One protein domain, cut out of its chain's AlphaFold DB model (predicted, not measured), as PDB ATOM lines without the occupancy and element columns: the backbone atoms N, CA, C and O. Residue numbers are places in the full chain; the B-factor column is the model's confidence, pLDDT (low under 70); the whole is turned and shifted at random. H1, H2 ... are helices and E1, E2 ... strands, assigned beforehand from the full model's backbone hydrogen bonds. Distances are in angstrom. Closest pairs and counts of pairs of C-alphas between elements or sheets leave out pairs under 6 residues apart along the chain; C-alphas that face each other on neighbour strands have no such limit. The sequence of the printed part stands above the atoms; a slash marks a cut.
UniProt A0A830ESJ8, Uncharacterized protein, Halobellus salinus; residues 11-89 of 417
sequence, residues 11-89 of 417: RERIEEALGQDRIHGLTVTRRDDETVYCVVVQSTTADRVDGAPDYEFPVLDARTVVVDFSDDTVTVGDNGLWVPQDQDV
ATOM      1  N   ARG A  11     135.940 133.226 154.679       92.94
ATOM      2  CA  ARG A  11     135.871 134.348 153.743       92.94
ATOM      3  C   ARG A  11     136.767 135.510 154.173       92.94
ATOM      4  O   ARG A  11     137.549 135.970 153.354       92.94
ATOM      5  N   GLU A  12     136.653 135.962 155.421       92.69
ATOM      6  CA  GLU A  12     137.467 137.069 155.948       92.69
ATOM      7  C   GLU A  12     138.959 136.720 155.907       92.69
ATOM      8  O   GLU A  12     139.768 137.560 155.538       92.69
ATOM      9  N   ARG A  13     139.317 135.461 156.193       93.88
ATOM     10  CA  ARG A  13     140.701 134.964 156.101       93.88
ATOM     11  C   ARG A  13     141.226 134.947 154.661       93.88
ATOM     12  O   ARG A  13     142.389 135.258 154.438       93.88
ATOM     13  N   ILE A  14     140.382 134.605 153.684       93.56
ATOM     14  CA  ILE A  14     140.727 134.666 152.254       93.56
ATOM     15  C   ILE A  14     140.875 136.122 151.792       93.56
ATOM     16  O   ILE A  14     141.841 136.439 151.110       93.56
ATOM     17  N   GLU A  15     139.943 137.005 152.160       93.25
ATOM     18  CA  GLU A  15     140.000 138.443 151.843       93.25
ATOM     19  C   GLU A  15     141.258 139.095 152.451       93.25
ATOM     20  O   GLU A  15     141.966 139.833 151.766       93.25
ATOM     21  N   GLU A  16     141.601 138.743 153.695       92.94
ATOM     22  CA  GLU A  16     142.841 139.151 154.366       92.94
ATOM     23  C   GLU A  16     144.085 138.642 153.625       92.94
ATOM     24  O   GLU A  16     144.980 139.432 153.325       92.94
ATOM     25  N   ALA A  17     144.131 137.350 153.282       91.12
ATOM     26  CA  ALA A  17     145.272 136.745 152.594       91.12
ATOM     27  C   ALA A  17     145.483 137.303 151.175       91.12
ATOM     28  O   ALA A  17     146.617 137.442 150.728       91.12
ATOM     29  N   LEU A  18     144.400 137.659 150.479       89.50
ATOM     30  CA  LEU A  18     144.443 138.319 149.170       89.50
ATOM     31  C   LEU A  18     144.675 139.838 149.272       89.50
ATOM     32  O   LEU A  18     144.888 140.498 148.254       89.50
ATOM     33  N   GLY A  19     144.599 140.411 150.477       89.12
ATOM     34  CA  GLY A  19     144.719 141.845 150.726       89.12
ATOM     35  C   GLY A  19     143.593 142.692 150.119       89.12
ATOM     36  O   GLY A  19     143.822 143.871 149.839       89.12
ATOM     37  N   GLN A  20     142.407 142.119 149.861       81.19
ATOM     38  CA  GLN A  20     141.283 142.790 149.189       81.19
ATOM     39  C   GLN A  20     139.915 142.395 149.769       81.19
ATOM     40  O   GLN A  20     139.667 141.242 150.101       81.19
ATOM     41  N   ASP A  21     138.963 143.334 149.741       78.25
ATOM     42  CA  ASP A  21     137.624 143.164 150.336       78.25
ATOM     43  C   ASP A  21     136.566 142.570 149.375       78.25
ATOM     44  O   ASP A  21     135.365 142.580 149.674       78.25
ATOM     45  N   ARG A  22     136.946 142.142 148.159       85.69
ATOM     46  CA  ARG A  22     135.961 141.755 147.132       85.69
ATOM     47  C   ARG A  22     136.352 140.543 146.292       85.69
ATOM     48  O   ARG A  22     136.982 140.661 145.245       85.69
ATOM     49  N   ILE A  23     135.783 139.405 146.678       92.69
ATOM     50  CA  ILE A  23     135.726 138.180 145.878       92.69
ATOM     51  C   ILE A  23     134.527 138.243 144.915       92.69
ATOM     52  O   ILE A  23     133.397 138.508 145.331       92.69
ATOM     53  N   HIS A  24     134.751 137.969 143.629       92.06
ATOM     54  CA  HIS A  24     133.689 137.823 142.621       92.06
ATOM     55  C   HIS A  24     133.205 136.387 142.476       92.06
ATOM     56  O   HIS A  24     132.030 136.165 142.190       92.06
ATOM     57  N   GLY A  25     134.100 135.419 142.663       91.38
ATOM     58  CA  GLY A  25     133.790 134.003 142.528       91.38
ATOM     59  C   GLY A  25     134.787 133.129 143.274       91.38
ATOM     60  O   GLY A  25     135.942 133.500 143.450       91.38
ATOM     61  N   LEU A  26     134.318 131.964 143.710       95.25
ATOM     62  CA  LEU A  26     135.130 130.932 144.340       95.25
ATOM     63  C   LEU A  26     134.644 129.577 143.834       95.25
ATOM     64  O   LEU A  26     133.444 129.300 143.873       95.25
ATOM     65  N   THR A  27     135.568 128.739 143.371       94.62
ATOM     66  CA  THR A  27     135.289 127.348 142.992       94.62
ATOM     67  C   THR A  27     136.243 126.425 143.729       94.62
ATOM     68  O   THR A  27     137.449 126.628 143.673       94.62
ATOM     69  N   VAL A  28     135.713 125.403 144.398       94.44
ATOM     70  CA  VAL A  28     136.529 124.336 144.991       94.44
ATOM     71  C   VAL A  28     136.952 123.383 143.878       94.44
ATOM     72  O   VAL A  28     136.095 122.801 143.216       94.44
ATOM     73  N   THR A  29     138.255 123.230 143.667       91.38
ATOM     74  CA  THR A  29     138.818 122.373 142.613       91.38
ATOM     75  C   THR A  29     139.214 121.001 143.138       91.38
ATOM     76  O   THR A  29     139.094 120.010 142.419       91.38
ATOM     77  N   ARG A  30     139.649 120.917 144.400       92.06
ATOM     78  CA  ARG A  30     140.043 119.667 145.056       92.06
ATOM     79  C   ARG A  30     139.822 119.756 146.562       92.06
ATOM     80  O   ARG A  30     139.900 120.828 147.158       92.06
ATOM     81  N   ARG A  31     139.580 118.606 147.181       94.00
ATOM     82  CA  ARG A  31     139.642 118.427 148.630       94.00
ATOM     83  C   ARG A  31     140.493 117.205 148.937       94.00
ATOM     84  O   ARG A  31     140.315 116.179 148.284       94.00
ATOM     85  N   ASP A  32     141.358 117.336 149.927       93.12
ATOM     86  CA  ASP A  32     142.157 116.248 150.476       93.12
ATOM     87  C   ASP A  32     142.044 116.305 152.002       93.12
ATOM     88  O   ASP A  32     142.557 117.223 152.627       93.12
ATOM     89  N   ASP A  33     141.250 115.402 152.576       95.56
ATOM     90  CA  ASP A  33     140.906 115.369 154.005       95.56
ATOM     91  C   ASP A  33     140.412 116.718 154.595       95.56
ATOM     92  O   ASP A  33     139.279 117.153 154.303       95.56
ATOM     93  N   GLU A  34     141.239 117.371 155.419       95.94
ATOM     94  CA  GLU A  34     141.003 118.671 156.064       95.94
ATOM     95  C   GLU A  34     141.514 119.864 155.236       95.94
ATOM     96  O   GLU A  34     141.272 121.011 155.603       95.94
ATOM     97  N   THR A  35     142.119 119.626 154.072       95.75
ATOM     98  CA  THR A  35     142.633 120.668 153.178       95.75
ATOM     99  C   THR A  35     141.717 120.860 151.961       95.75
ATOM    100  O   THR A  35     141.324 119.912 151.269       95.75
ATOM    101  N   VAL A  36     141.364 122.111 151.655       95.44
ATOM    102  CA  VAL A  36     140.502 122.498 150.530       95.44
ATOM    103  C   VAL A  36     141.242 123.434 149.586       95.44
ATOM    104  O   VAL A  36     141.707 124.498 149.982       95.44
ATOM    105  N   TYR A  37     141.270 123.069 148.309       95.19
ATOM    106  CA  TYR A  37     141.875 123.848 147.238       95.19
ATOM    107  C   TYR A  37     140.778 124.579 146.471       95.19
ATOM    108  O   TYR A  37     139.839 123.965 145.951       95.19
ATOM    109  N   CYS A  38     140.894 125.898 146.402       94.50
ATOM    110  CA  CYS A  38     139.954 126.776 145.726       94.50
ATOM    111  C   CYS A  38     140.662 127.582 144.639       94.50
ATOM    112  O   CYS A  38     141.825 127.933 144.788       94.50
ATOM    113  N   VAL A  39     139.930 127.964 143.597       95.44
ATOM    114  CA  VAL A  39     140.283 129.117 142.762       95.44
ATOM    115  C   VAL A  39     139.368 130.270 143.145       95.44
ATOM    116  O   VAL A  39     138.141 130.127 143.111       95.44
ATOM    117  N   VAL A  40     139.966 131.400 143.517       94.50
ATOM    118  CA  VAL A  40     139.272 132.626 143.916       94.50
ATOM    119  C   VAL A  40     139.530 133.700 142.872       94.50
ATOM    120  O   VAL A  40     140.676 133.942 142.510       94.50
ATOM    121  N   VAL A  41     138.463 134.334 142.385       94.19
ATOM    122  CA  VAL A  41     138.525 135.409 141.388       94.19
ATOM    123  C   VAL A  41     138.146 136.731 142.038       94.19
ATOM    124  O   VAL A  41     137.085 136.831 142.658       94.19
ATOM    125  N   GLN A  42     138.967 137.758 141.847       93.62
ATOM    126  CA  GLN A  42     138.780 139.100 142.402       93.62
ATOM    127  C   GLN A  42     139.135 140.200 141.395       93.62
ATOM    128  O   GLN A  42     139.717 139.940 140.345       93.62
ATOM    129  N   SER A  43     138.771 141.445 141.711       92.56
ATOM    130  CA  SER A  43     139.267 142.628 140.999       92.56
ATOM    131  C   SER A  43     140.349 143.284 141.833       92.56
ATOM    132  O   SER A  43     140.109 143.588 142.997       92.56
ATOM    133  N   THR A  44     141.484 143.583 141.216       92.75
ATOM    134  CA  THR A  44     142.582 144.321 141.848       92.75
ATOM    135  C   THR A  44     143.293 145.192 140.809       92.75
ATOM    136  O   THR A  44     142.775 145.390 139.705       92.75
ATOM    137  N   THR A  45     144.446 145.747 141.163       91.69
ATOM    138  CA  THR A  45     145.346 146.461 140.260       91.69
ATOM    139  C   THR A  45     146.610 145.637 140.012       91.69
ATOM    140  O   THR A  45     147.022 144.861 140.870       91.69
ATOM    141  N   ALA A  46     147.194 145.753 138.818       89.06
ATOM    142  CA  ALA A  46     148.338 144.939 138.405       89.06
ATOM    143  C   ALA A  46     149.564 145.070 139.329       89.06
ATOM    144  O   ALA A  46     150.203 144.070 139.618       89.06
ATOM    145  N   ASP A  47     149.821 146.249 139.897       87.69
ATOM    146  CA  ASP A  47     150.892 146.497 140.880       87.69
ATOM    147  C   ASP A  47     150.748 145.693 142.190       87.69
ATOM    148  O   ASP A  47     151.646 145.685 143.026       87.69
ATOM    149  N   ARG A  48     149.615 145.010 142.386       86.44
ATOM    150  CA  ARG A  48     149.328 144.159 143.550       86.44
ATOM    151  C   ARG A  48     149.343 142.668 143.229       86.44
ATOM    152  O   ARG A  48     148.960 141.868 144.079       86.44
ATOM    153  N   VAL A  49     149.692 142.296 142.001       86.44
ATOM    154  CA  VAL A  49     149.672 140.916 141.522       86.44
ATOM    155  C   VAL A  49     151.101 140.496 141.216       86.44
ATOM    156  O   VAL A  49     151.748 141.073 140.344       86.44
ATOM    157  N   ASP A  50     151.577 139.451 141.887       81.88
ATOM    158  CA  ASP A  50     152.910 138.913 141.618       81.88
ATOM    159  C   ASP A  50     153.056 138.515 140.145       81.88
ATOM    160  O   ASP A  50     152.202 137.816 139.591       81.88
ATOM    161  N   GLY A  51     154.131 138.990 139.513       80.00
ATOM    162  CA  GLY A  51     154.435 138.751 138.099       80.00
ATOM    163  C   GLY A  51     153.710 139.669 137.106       80.00
ATOM    164  O   GLY A  51     153.978 139.584 135.906       80.00
ATOM    165  N   ALA A  52     152.815 140.552 137.557       84.81
ATOM    166  CA  ALA A  52     152.229 141.580 136.704       84.81
ATOM    167  C   ALA A  52     153.130 142.836 136.624       84.81
ATOM    168  O   ALA A  52     154.025 143.021 137.453       84.81
ATOM    169  N   PRO A  53     152.946 143.707 135.613       83.62
ATOM    170  CA  PRO A  53     153.727 144.935 135.500       83.62
ATOM    171  C   PRO A  53     153.515 145.895 136.680       83.62
ATOM    172  O   PRO A  53     152.391 146.079 137.140       83.62
ATOM    173  N   ASP A  54     154.585 146.584 137.088       86.00
ATOM    174  CA  ASP A  54     154.616 147.523 138.224       86.00
ATOM    175  C   ASP A  54     153.997 148.901 137.887       86.00
ATOM    176  O   ASP A  54     154.610 149.961 138.033       86.00
ATOM    177  N   TYR A  55     152.785 148.902 137.327       87.31
ATOM    178  CA  TYR A  55     151.982 150.106 137.131       87.31
ATOM    179  C   TYR A  55     150.491 149.821 137.315       87.31
ATOM    180  O   TYR A  55     149.986 148.741 137.020       87.31
ATOM    181  N   GLU A  56     149.761 150.825 137.794       91.44
ATOM    182  CA  GLU A  56     148.374 150.674 138.229       91.44
ATOM    183  C   GLU A  56     147.406 150.596 137.032       91.44
ATOM    184  O   GLU A  56     147.133 151.591 136.355       91.44
ATOM    185  N   PHE A  57     146.846 149.412 136.779       90.00
ATOM    186  CA  PHE A  57     145.680 149.226 135.911       90.00
ATOM    187  C   PHE A  57     144.785 148.098 136.436       90.00
ATOM    188  O   PHE A  57     145.284 147.174 137.080       90.00
ATOM    189  N   PRO A  58     143.462 148.162 136.205       91.75
ATOM    190  CA  PRO A  58     142.533 147.192 136.763       91.75
ATOM    191  C   PRO A  58     142.676 145.821 136.090       91.75
ATOM    192  O   PRO A  58     142.686 145.711 134.862       91.75
ATOM    193  N   VAL A  59     142.709 144.769 136.906       92.25
ATOM    194  CA  VAL A  59     142.794 143.370 136.470       92.25
ATOM    195  C   VAL A  59     141.754 142.505 137.184       92.25
ATOM    196  O   VAL A  59     141.268 142.846 138.267       92.25
ATOM    197  N   LEU A  60     141.355 141.412 136.545       91.94
ATOM    198  CA  LEU A  60     140.763 140.252 137.194       91.94
ATOM    199  C   LEU A  60     141.911 139.324 137.570       91.94
ATOM    200  O   LEU A  60     142.686 138.940 136.703       91.94
ATOM    201  N   ASP A  61     142.021 138.987 138.843       92.88
ATOM    202  CA  ASP A  61     143.052 138.097 139.374       92.88
ATOM    203  C   ASP A  61     142.375 136.812 139.853       92.88
ATOM    204  O   ASP A  61     141.408 136.863 140.617       92.88
ATOM    205  N   ALA A  62     142.836 135.676 139.337       94.06
ATOM    206  CA  ALA A  62     142.370 134.342 139.668       94.06
ATOM    207  C   ALA A  62     143.517 133.570 140.331       94.06
ATOM    208  O   ALA A  62     144.504 133.233 139.676       94.06
ATOM    209  N   ARG A  63     143.387 133.283 141.628       93.38
ATOM    210  CA  ARG A  63     144.446 132.679 142.450       93.38
ATOM    211  C   ARG A  63     144.009 131.353 143.041       93.38
ATOM    212  O   ARG A  63     142.848 131.189 143.426       93.38
ATOM    213  N   THR A  64     144.961 130.430 143.162       95.88
ATOM    214  CA  THR A  64     144.768 129.239 143.989       95.88
ATOM    215  C   THR A  64     144.834 129.654 145.451       95.88
ATOM    216  O   THR A  64     145.788 130.309 145.864       95.88
ATOM    217  N   VAL A  65     143.829 129.270 146.227       95.38
ATOM    218  CA  VAL A  65     143.776 129.482 147.671       95.38
ATOM    219  C   VAL A  65     143.580 128.138 148.347       95.38
ATOM    220  O   VAL A  65     142.652 127.399 148.009       95.38
ATOM    221  N   VAL A  66     144.456 127.820 149.292       96.31
ATOM    222  CA  VAL A  66     144.422 126.577 150.060       96.31
ATOM    223  C   VAL A  66     143.954 126.920 151.466       96.31
ATOM    224  O   VAL A  66     144.525 127.792 152.118       96.31
ATOM    225  N   VAL A  67     142.891 126.258 151.912       96.81
ATOM    226  CA  VAL A  67     142.341 126.387 153.263       96.81
ATOM    227  C   VAL A  67     142.572 125.069 153.979       96.81
ATOM    228  O   VAL A  67     142.020 124.054 153.555       96.81
ATOM    229  N   ASP A  68     143.364 125.087 155.041       95.06
ATOM    230  CA  ASP A  68     143.644 123.910 155.853       95.06
ATOM    231  C   ASP A  68     142.920 124.017 157.199       95.06
ATOM    232  O   ASP A  68     143.130 124.948 157.978       95.06
ATOM    233  N   PHE A  69     141.998 123.088 157.445       95.62
ATOM    234  CA  PHE A  69     141.205 123.053 158.672       95.62
ATOM    235  C   PHE A  69     141.913 122.332 159.827       95.62
ATOM    236  O   PHE A  69     141.426 122.408 160.954       95.62
ATOM    237  N   SER A  70     143.038 121.656 159.577       94.69
ATOM    238  CA  SER A  70     143.817 120.988 160.626       94.69
ATOM    239  C   SER A  70     144.592 121.991 161.488       94.69
ATOM    240  O   SER A  70     144.790 121.766 162.687       94.69
ATOM    241  N   ASP A  71     144.977 123.130 160.901       94.44
ATOM    242  CA  ASP A  71     145.738 124.202 161.549       94.44
ATOM    243  C   ASP A  71     145.138 125.616 161.375       94.44
ATOM    244  O   ASP A  71     145.752 126.608 161.777       94.44
ATOM    245  N   ASP A  72     143.919 125.711 160.833       93.31
ATOM    246  CA  ASP A  72     143.180 126.955 160.574       93.31
ATOM    247  C   ASP A  72     143.937 127.960 159.667       93.31
ATOM    248  O   ASP A  72     143.797 129.191 159.798       93.31
ATOM    249  N   THR A  73     144.744 127.468 158.721       95.25
ATOM    250  CA  THR A  73     145.526 128.308 157.800       95.25
ATOM    251  C   THR A  73     144.834 128.569 156.461       95.25
ATOM    252  O   THR A  73     144.022 127.793 155.958       95.25
ATOM    253  N   VAL A  74     145.154 129.729 155.876       95.25
ATOM    254  CA  VAL A  74     144.777 130.104 154.508       95.25
ATOM    255  C   VAL A  74     146.033 130.583 153.796       95.25
ATOM    256  O   VAL A  74     146.684 131.514 154.268       95.25
ATOM    257  N   THR A  75     146.373 129.954 152.675       95.75
ATOM    258  CA  THR A  75     147.545 130.305 151.861       95.75
ATOM    259  C   THR A  75     147.138 130.600 150.421       95.75
ATOM    260  O   THR A  75     146.191 130.014 149.894       95.75
ATOM    261  N   VAL A  76     147.837 131.544 149.792       93.19
ATOM    262  CA  VAL A  76     147.627 131.948 148.396       93.19
ATOM    263  C   VAL A  76     148.815 131.446 147.585       93.19
ATOM    264  O   VAL A  76     149.956 131.637 147.992       93.19
ATOM    265  N   GLY A  77     148.548 130.772 146.470       87.62
ATOM    266  CA  GLY A  77     149.585 130.248 145.586       87.62
ATOM    267  C   GLY A  77     150.126 131.285 144.597       87.62
ATOM    268  O   GLY A  77     149.410 132.182 144.136       87.62
ATOM    269  N   ASP A  78     151.373 131.075 144.180       84.19
ATOM    270  CA  ASP A  78     152.061 131.900 143.173       84.19
ATOM    271  C   ASP A  78     151.630 131.575 141.730       84.19
ATOM    272  O   ASP A  78     152.036 132.228 140.775       84.19
ATOM    273  N   ASN A  79     150.761 130.578 141.550       78.19
ATOM    274  CA  ASN A  79     150.298 130.071 140.258       78.19
ATOM    275  C   ASN A  79     149.038 130.790 139.727       78.19
ATOM    276  O   ASN A  79     148.148 130.156 139.157       78.19
ATOM    277  N   GLY A  80     148.929 132.099 139.961       82.88
ATOM    278  CA  GLY A  80     147.766 132.896 139.569       82.88
ATOM    279  C   GLY A  80     147.701 133.233 138.078       82.88
ATOM    280  O   GLY A  80     148.722 133.373 137.410       82.88
ATOM    281  N   LEU A  81     146.484 133.436 137.572       89.94
ATOM    282  CA  LEU A  81     146.224 134.061 136.276       89.94
ATOM    283  C   LEU A  81     145.630 135.445 136.513       89.94
ATOM    284  O   LEU A  81     144.578 135.566 137.140       89.94
ATOM    285  N   TRP A  82     146.240 136.476 135.940       90.38
ATOM    286  CA  TRP A  82     145.650 137.807 135.897       90.38
ATOM    287  C   TRP A  82     145.286 138.201 134.471       90.38
ATOM    288  O   TRP A  82     145.919 137.804 133.494       90.38
ATOM    289  N   VAL A  83     144.224 138.986 134.362       88.69
ATOM    290  CA  VAL A  83     143.614 139.383 133.100       88.69
ATOM    291  C   VAL A  83     143.306 140.871 133.187       88.69
ATOM    292  O   VAL A  83     142.598 141.269 134.110       88.69
ATOM    293  N   PRO A  84     143.775 141.721 132.261       86.81
ATOM    294  CA  PRO A  84     143.311 143.104 132.195       86.81
ATOM    295  C   PRO A  84     141.778 143.176 132.203       86.81
ATOM    296  O   PRO A  84     141.123 142.394 131.517       86.81
ATOM    297  N   GLN A  85     141.190 144.124 132.940       82.12
ATOM    298  CA  GLN A  85     139.746 144.414 132.875       82.12
ATOM    299  C   GLN A  85     139.376 145.157 131.583       82.12
ATOM    300  O   GLN A  85     138.667 146.162 131.593       82.12
ATOM    301  N   ASP A  86     139.880 144.662 130.463       83.44
ATOM    302  CA  ASP A  86     139.403 145.013 129.143       83.44
ATOM    303  C   ASP A  86     138.255 144.055 128.798       83.44
ATOM    304  O   ASP A  86     138.362 142.834 128.975       83.44
ATOM    305  N   GLN A  87     137.132 144.625 128.364       76.56
ATOM    306  CA  GLN A  87     135.922 143.870 128.071       76.56
ATOM    307  C   GLN A  87     136.188 142.778 127.026       76.56
ATOM    308  O   GLN A  87     135.707 141.656 127.191       76.56
ATOM    309  N   ASP A  88     137.011 143.064 126.017       80.25
ATOM    310  CA  ASP A  88     137.276 142.129 124.926       80.25
ATOM    311  C   ASP A  88     138.142 140.947 125.402       80.25
ATOM    312  O   ASP A  88     137.912 139.799 125.009       80.25
ATOM    313  N   VAL A  89     139.088 141.189 126.321       81.25
ATOM    314  CA  VAL A  89     139.930 140.134 126.914       81.25
ATOM    315  C   VAL A  89     139.088 139.198 127.790       81.25
ATOM    316  O   VAL A  89     139.160 137.974 127.650       81.25
TER     317      VAL A  89
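Overview. This is residues 11 to 89 of the 417 residues of an uncharacterized protein of Halobellus salinus (UniProt A0A830ESJ8). One twisted antiparallel sheet curls round a short helix, H1. Three long strands, E1, E2 and E3, run side by side, and two short strands, E4 and E5, follow one after the other along the side of E3 away from E2. The printed part has 79 residues with one named helix and five named strands, in the order H1 E1 E2 E3 E4 E5, and is mostly strand. It is compact, with a radius of gyration of the C-alphas of 13.0 A, yet elongated, spanning 39 by 21 by 20 A.

Arrangement. H1, residues 11 to 18, is on the branched sheet made by E1, residues 23 to 32, E2, residues 35 to 45, E3, residues 58 to 68, E4, residues 73 to 76, and E5, residues 81 to 84. The closest C-alphas of H1 and E4 are those of Ile 14 and Val 74, 6.5 A apart; those of H1 and E1 are Glu 15 and Ile 23, 7.3 A apart. In H1 every O i to N i+4 pair is within hydrogen-bond range. E1 to E4 form a meander, each strand the antiparallel neighbour of the one before. E1 and E2 form a hairpin, with N 27 and O 39 at 2.9 A. E1 bends by 54 degrees at residue 29 and E2 by 56 degrees at residue 42. E2 and E3 form a hairpin at an angle of 160 degrees between their directions, with N 40 and O 63 at 2.9 A. On the other side of E3 from E2 the pairing is staggered: E5 pairs with residues 59 to 62 and E4 with residues 65 to 68. N 66 and O 75 are 2.9 A apart in the E3 and E4 hairpin, and N 60 and O 83 are 2.7 A apart between the antiparallel E3 and E5. E4 and E5 are apart, and E1 is apart from both.

Along the chain. H1 begins at C-alpha 11, (135.871, 134.348, 153.743), and is 10.5 A long from first to last C-alpha. E1 measures 23.3 A, E2 29.0 A and E3 30.1 A, with C-alpha 58 at (142.533, 147.192, 136.763). E4 and E5 measure 10.3 A each, and E5 ends at C-alpha 84, (143.311, 143.104, 132.195).

Size, cuts and confidence. The two C-alphas farthest apart are those of Ser 70 and Asp 88, at 42.0 A. The printed part, residues 11 to 89, has no cut. The link from E2 to E3, residues 46 to 57, is long; the other four are tight. The mean pLDDT of the printed part is 90.5, and no printed residue is under 70.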